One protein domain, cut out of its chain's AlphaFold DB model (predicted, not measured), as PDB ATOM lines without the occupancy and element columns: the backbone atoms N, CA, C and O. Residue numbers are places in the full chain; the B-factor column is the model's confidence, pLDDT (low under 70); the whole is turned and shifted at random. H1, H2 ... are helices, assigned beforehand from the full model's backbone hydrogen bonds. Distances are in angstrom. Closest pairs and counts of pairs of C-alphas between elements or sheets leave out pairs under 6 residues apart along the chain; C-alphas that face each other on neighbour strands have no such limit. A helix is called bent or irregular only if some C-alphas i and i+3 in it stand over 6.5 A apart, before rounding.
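This is residues 3 to 48 of the 264 residues of the protein "Insulinase family protein" of Streptomyces sp. SID4985 (UniProt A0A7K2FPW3). The model is an open arch of three separate helices: H2 crosses the top, H3 forms one leg, and the link of residues 14 to 20 forms the other leg with H1 at its foot. The middle of the arch is empty. The 46 printed residues hold H1, H2 and H3 in that order and no named strand, class all helix. The whole is only just loose, close to extended, with a radius of gyration of the C-alphas of 13.8 A and spans of 32 by 26 by 19 A.

H1, residues 3 to 13, starts at C-alpha 3 (25.607, -29.704, -61.066) and is 17.2 A long; it is irregular, with C-alphas 3 and 6 lying 7.1 A apart. H2, residues 21 to 29, measures 12.3 A. H3, residues 33 to 45, measures 18.3 A and ends at C-alpha 45 (30.620, -61.353, -50.645).

H1, H2 and H3 are apart from one another, no C-alpha of one within 8 A of another. Residues 22 to 48 stand free. Every O i to N i+4 pair is within hydrogen-bond range in H2 and H3, and 6 of 7 are in H1.

The C-alphas farthest apart, of Ala 22 and Leu 48, are 35.2 A apart. The printed part has no cut. The link from H1 to H2 is short, and that from H2 to H3 is tight. Mean pLDDT of the printed part is 92.9, and no printed residue is under 70.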
ATOM      1  N   LEU A   3      25.225 -28.291 -60.886       83.88
ATOM      2  CA  LEU A   3      25.607 -29.704 -61.066       83.88
ATOM      3  C   LEU A   3      25.397 -30.590 -59.823       83.88
ATOM      4  O   LEU A   3      25.388 -31.807 -59.950       83.88
ATOM      5  N   ARG A   4      25.232 -30.006 -58.627       85.00
ATOM      6  CA  ARG A   4      25.006 -30.764 -57.383       85.00
ATOM      7  C   ARG A   4      23.530 -30.958 -57.050       85.00
ATOM      8  O   ARG A   4      23.225 -31.772 -56.189       85.00
ATOM      9  N   LEU A   5      22.630 -30.237 -57.721       89.88
ATOM     10  CA  LEU A   5      21.194 -30.300 -57.444       89.88
ATOM     11  C   LEU A   5      20.617 -31.725 -57.526       89.88
ATOM     12  O   LEU A   5      19.846 -32.059 -56.630       89.88
ATOM     13  N   PRO A   6      21.008 -32.588 -58.491       92.38
ATOM     14  CA  PRO A   6      20.509 -33.963 -58.530       92.38
ATOM     15  C   PRO A   6      20.886 -34.775 -57.286       92.38
ATOM     16  O   PRO A   6      20.019 -35.403 -56.693       92.38
ATOM     17  N   ALA A   7      22.145 -34.701 -56.844       87.81
ATOM     18  CA  ALA A   7      22.616 -35.434 -55.669       87.81
ATOM     19  C   ALA A   7      21.947 -34.944 -54.372       87.81
ATOM     20  O   ALA A   7      21.557 -35.747 -53.535       87.81
ATOM     21  N   LEU A   8      21.744 -33.628 -54.225       92.00
ATOM     22  CA  LEU A   8      21.046 -33.070 -53.057       92.00
ATOM     23  C   LEU A   8      19.564 -33.473 -53.039       92.00
ATOM     24  O   LEU A   8      19.015 -33.745 -51.975       92.00
ATOM     25  N   ALA A   9      18.916 -33.511 -54.209       93.12
ATOM     26  CA  ALA A   9      17.545 -33.993 -54.334       93.12
ATOM     27  C   ALA A   9      17.445 -35.486 -53.994       93.12
ATOM     28  O   ALA A   9      16.518 -35.888 -53.298       93.12
ATOM     29  N   GLU A  10      18.410 -36.293 -54.436       93.50
ATOM     30  CA  GLU A  10      18.492 -37.709 -54.085       93.50
ATOM     31  C   GLU A  10      18.659 -37.911 -52.575       93.50
ATOM     32  O   GLU A  10      17.913 -38.690 -51.987       93.50
ATOM     33  N   ASP A  11      19.576 -37.179 -51.933       92.12
ATOM     34  CA  ASP A  11      19.770 -37.253 -50.483       92.12
ATOM     35  C   ASP A  11      18.483 -36.904 -49.731       92.12
ATOM     36  O   ASP A  11      18.068 -37.658 -48.853       92.12
ATOM     37  N   LEU A  12      17.787 -35.837 -50.138       93.75
ATOM     38  CA  LEU A  12      16.491 -35.468 -49.566       93.75
ATOM     39  C   LEU A  12      15.435 -36.571 -49.740       93.75
ATOM     40  O   LEU A  12      14.739 -36.903 -48.782       93.75
ATOM     41  N   LEU A  13      15.319 -37.148 -50.940       95.38
ATOM     42  CA  LEU A  13      14.350 -38.211 -51.232       95.38
ATOM     43  C   LEU A  13      14.669 -39.514 -50.488       95.38
ATOM     44  O   LEU A  13      13.756 -40.234 -50.093       95.38
ATOM     45  N   ALA A  14      15.951 -39.803 -50.273       94.12
ATOM     46  CA  ALA A  14      16.422 -40.961 -49.525       94.12
ATOM     47  C   ALA A  14      16.426 -40.742 -47.998       94.12
ATOM     48  O   ALA A  14      16.849 -41.632 -47.262       94.12
ATOM     49  N   GLY A  15      15.998 -39.569 -47.508       93.56
ATOM     50  CA  GLY A  15      16.031 -39.221 -46.082       93.56
ATOM     51  C   GLY A  15      17.447 -39.048 -45.517       93.56
ATOM     52  O   GLY A  15      17.645 -39.118 -44.304       93.56
ATOM     53  N   ARG A  16      18.444 -38.844 -46.382       92.88
ATOM     54  CA  ARG A  16      19.838 -38.594 -46.014       92.88
ATOM     55  C   ARG A  16      20.061 -37.097 -45.750       92.88
ATOM     56  O   ARG A  16      19.421 -36.249 -46.373       92.88
ATOM     57  N   PRO A  17      20.971 -36.739 -44.830       91.56
ATOM     58  CA  PRO A  17      21.279 -35.342 -44.555       91.56
ATOM     59  C   PRO A  17      21.957 -34.678 -45.761       91.56
ATOM     60  O   PRO A  17      22.876 -35.237 -46.355       91.56
ATOM     61  N   VAL A  18      21.535 -33.453 -46.083       91.38
ATOM     62  CA  VAL A  18      22.120 -32.642 -47.158       91.38
ATOM     63  C   VAL A  18      23.451 -32.053 -46.692       91.38
ATOM     64  O   VAL A  18      23.471 -31.218 -45.790       91.38
ATOM     65  N   ARG A  19      24.559 -32.460 -47.322       89.25
ATOM     66  CA  ARG A  19      25.922 -32.067 -46.916       89.25
ATOM     67  C   ARG A  19      26.501 -30.938 -47.761       89.25
ATOM     68  O   ARG A  19      26.408 -30.911 -48.997       89.25
ATOM     69  N   SER A  20      27.183 -30.019 -47.093       90.31
ATOM     70  CA  SER A  20      27.963 -28.957 -47.716       90.31
ATOM     71  C   SER A  20      29.170 -29.519 -48.491       90.31
ATOM     72  O   SER A  20      29.607 -30.648 -48.265       90.31
ATOM     73  N   PRO A  21      29.739 -28.762 -49.452       89.06
ATOM     74  CA  PRO A  21      30.959 -29.184 -50.144       89.06
ATOM     75  C   PRO A  21      32.130 -29.466 -49.197       89.06
ATOM     76  O   PRO A  21      32.853 -30.431 -49.411       89.06
ATOM     77  N   ALA A  22      32.299 -28.642 -48.158       92.62
ATOM     78  CA  ALA A  22      33.392 -28.783 -47.203       92.62
ATOM     79  C   ALA A  22      33.262 -30.067 -46.372       92.62
ATOM     80  O   ALA A  22      34.255 -30.762 -46.179       92.62
ATOM     81  N   GLU A  23      32.044 -30.417 -45.948       92.12
ATOM     82  CA  GLU A  23      31.774 -31.674 -45.240       92.12
ATOM     83  C   GLU A  23      32.077 -32.888 -46.118       92.12
ATOM     84  O   GLU A  23      32.775 -33.785 -45.667       92.12
ATOM     85  N   LEU A  24      31.657 -32.892 -47.389       90.94
ATOM     86  CA  LEU A  24      31.993 -33.986 -48.310       90.94
ATOM     87  C   LEU A  24      33.505 -34.120 -48.530       90.94
ATOM     88  O   LEU A  24      34.023 -35.231 -48.595       90.94
ATOM     89  N   SER A  25      34.228 -33.000 -48.646       94.00
ATOM     90  CA  SER A  25      35.692 -33.024 -48.760       94.00
ATOM     91  C   SER A  25      36.358 -33.567 -47.494       94.00
ATOM     92  O   SER A  25      37.308 -34.337 -47.600       94.00
ATOM     93  N   ALA A  26      35.855 -33.198 -46.315       95.94
ATOM     94  CA  ALA A  26      36.347 -33.712 -45.041       95.94
ATOM     95  C   ALA A  26      36.035 -35.208 -44.866       95.94
ATOM     96  O   ALA A  26      36.920 -35.964 -44.472       95.94
ATOM     97  N   GLU A  27      34.824 -35.651 -45.216       92.88
ATOM     98  CA  GLU A  27      34.429 -37.065 -45.215       92.88
ATOM     99  C   GLU A  27      35.329 -37.889 -46.136       92.88
ATOM    100  O   GLU A  27      35.850 -38.920 -45.718       92.88
ATOM    101  N   LEU A  28      35.574 -37.411 -47.361       94.75
ATOM    102  CA  LEU A  28      36.458 -38.087 -48.310       94.75
ATOM    103  C   LEU A  28      37.903 -38.162 -47.795       94.75
ATOM    104  O   LEU A  28      38.545 -39.200 -47.933       94.75
ATOM    105  N   ALA A  29      38.408 -37.090 -47.178       96.88
ATOM    106  CA  ALA A  29      39.748 -37.062 -46.588       96.88
ATOM    107  C   ALA A  29      39.884 -37.977 -45.357       96.88
ATOM    108  O   ALA A  29      40.987 -38.421 -45.046       96.88
ATOM    109  N   ALA A  30      38.779 -38.263 -44.665       97.38
ATOM    110  CA  ALA A  30      38.742 -39.151 -43.509       97.38
ATOM    111  C   ALA A  30      38.653 -40.645 -43.880       97.38
ATOM    112  O   ALA A  30      38.776 -41.489 -42.990       97.38
ATOM    113  N   VAL A  31      38.446 -40.990 -45.159       97.69
ATOM    114  CA  VAL A  31      38.378 -42.389 -45.607       97.69
ATOM    115  C   VAL A  31      39.723 -43.078 -45.389       97.69
ATOM    116  O   VAL A  31      40.762 -42.670 -45.903       97.69
ATOM    117  N   THR A  32      39.689 -44.180 -44.650       97.88
ATOM    118  CA  THR A  32      40.861 -45.004 -44.349       97.88
ATOM    119  C   THR A  32      40.926 -46.233 -45.250       97.88
ATOM    120  O   THR A  32      39.908 -46.754 -45.710       97.88
ATOM    121  N   LEU A  33      42.133 -46.779 -45.424       98.00
ATOM    122  CA  LEU A  33      42.328 -48.048 -46.131       98.00
ATOM    123  C   LEU A  33      41.520 -49.194 -45.500       98.00
ATOM    124  O   LEU A  33      40.981 -50.033 -46.214       98.00
ATOM    125  N   HIS A  34      41.407 -49.214 -44.168       98.00
ATOM    126  CA  HIS A  34      40.647 -50.238 -43.457       98.00
ATOM    127  C   HIS A  34      39.155 -50.203 -43.821       98.00
ATOM    128  O   HIS A  34      38.572 -51.250 -44.087       98.00
ATOM    129  N   GLN A  35      38.556 -49.011 -43.902       97.69
ATOM    130  CA  GLN A  35      37.159 -48.851 -44.320       97.69
ATOM    131  C   GLN A  35      36.949 -49.297 -45.768       97.69
ATOM    132  O   GLN A  35      35.991 -50.012 -46.049       97.69
ATOM    133  N   VAL A  36      37.861 -48.936 -46.676       97.69
ATOM    134  CA  VAL A  36      37.790 -49.381 -48.076       97.69
ATOM    135  C   VAL A  36      37.883 -50.902 -48.165       97.69
ATOM    136  O   VAL A  36      37.097 -51.520 -48.874       97.69
ATOM    137  N   HIS A  37      38.803 -51.518 -47.420       97.44
ATOM    138  CA  HIS A  37      38.948 -52.970 -47.385       97.44
ATOM    139  C   HIS A  37      37.695 -53.664 -46.830       97.44
ATOM    140  O   HIS A  37      37.241 -54.647 -47.407       97.44
ATOM    141  N   ALA A  38      37.108 -53.141 -45.749       97.00
ATOM    142  CA  ALA A  38      35.876 -53.681 -45.180       97.00
ATOM    143  C   ALA A  38      34.715 -53.638 -46.187       97.00
ATOM    144  O   ALA A  38      34.080 -54.662 -46.429       97.00
ATOM    145  N   VAL A  39      34.502 -52.491 -46.843       96.12
ATOM    146  CA  VAL A  39      33.462 -52.338 -47.877       96.12
ATOM    147  C   VAL A  39      33.749 -53.222 -49.093       96.12
ATOM    148  O   VAL A  39      32.828 -53.791 -49.669       96.12
ATOM    149  N   ALA A  40      35.017 -53.382 -49.480       94.56
ATOM    150  CA  ALA A  40      35.393 -54.261 -50.582       94.56
ATOM    151  C   ALA A  40      35.067 -55.732 -50.281       94.56
ATOM    152  O   ALA A  40      34.568 -56.425 -51.164       94.56
ATOM    153  N   LEU A  41      35.309 -56.201 -49.052       94.00
ATOM    154  CA  LEU A  41      34.939 -57.556 -48.638       94.00
ATOM    155  C   LEU A  41      33.421 -57.753 -48.608       94.00
ATOM    156  O   LEU A  41      32.937 -58.779 -49.081       94.00
ATOM    157  N   GLU A  42      32.677 -56.774 -48.095       94.56
ATOM    158  CA  GLU A  42      31.212 -56.814 -48.078       94.56
ATOM    159  C   GLU A  42      30.639 -56.857 -49.501       94.56
ATOM    160  O   GLU A  42      29.843 -57.736 -49.825       94.56
ATOM    161  N   ALA A  43      31.113 -55.975 -50.387       92.88
ATOM    162  CA  ALA A  43      30.689 -55.945 -51.782       92.88
ATOM    163  C   ALA A  43      31.049 -57.242 -52.523       92.88
ATOM    164  O   ALA A  43      30.230 -57.766 -53.278       92.88
ATOM    165  N   ALA A  44      32.255 -57.779 -52.299       89.25
ATOM    166  CA  ALA A  44      32.701 -59.026 -52.914       89.25
ATOM    167  C   ALA A  44      31.877 -60.236 -52.448       89.25
ATOM    168  O   ALA A  44      31.627 -61.133 -53.251       89.25
ATOM    169  N   ALA A  45      31.415 -60.254 -51.193       88.31
ATOM    170  CA  ALA A  45      30.620 -61.353 -50.645       88.31
ATOM    171  C   ALA A  45      29.260 -61.534 -51.345       88.31
ATOM    172  O   ALA A  45      28.723 -62.640 -51.358       88.31
ATOM    173  N   THR A  46      28.713 -60.472 -51.942       85.94
ATOM    174  CA  THR A  46      27.420 -60.494 -52.650       85.94
ATOM    175  C   THR A  46      27.539 -60.198 -54.146       85.94
ATOM    176  O   THR A  46      26.530 -59.985 -54.818       85.94
ATOM    177  N   ALA A  47      28.758 -60.121 -54.683       88.19
ATOM    178  CA  ALA A  47      28.981 -59.753 -56.074       88.19
ATOM    179  C   ALA A  47      28.506 -60.856 -57.033       88.19
ATOM    180  O   ALA A  47      28.793 -62.038 -56.848       88.19
ATOM    181  N   LEU A  48      27.839 -60.452 -58.116       88.62
ATOM    182  CA  LEU A  48      27.548 -61.317 -59.258       88.62
ATOM    183  C   LEU A  48      28.446 -60.929 -60.432       88.62
ATOM    184  O   LEU A  48      28.574 -59.750 -60.765       88.62
TER     185      LEU A  48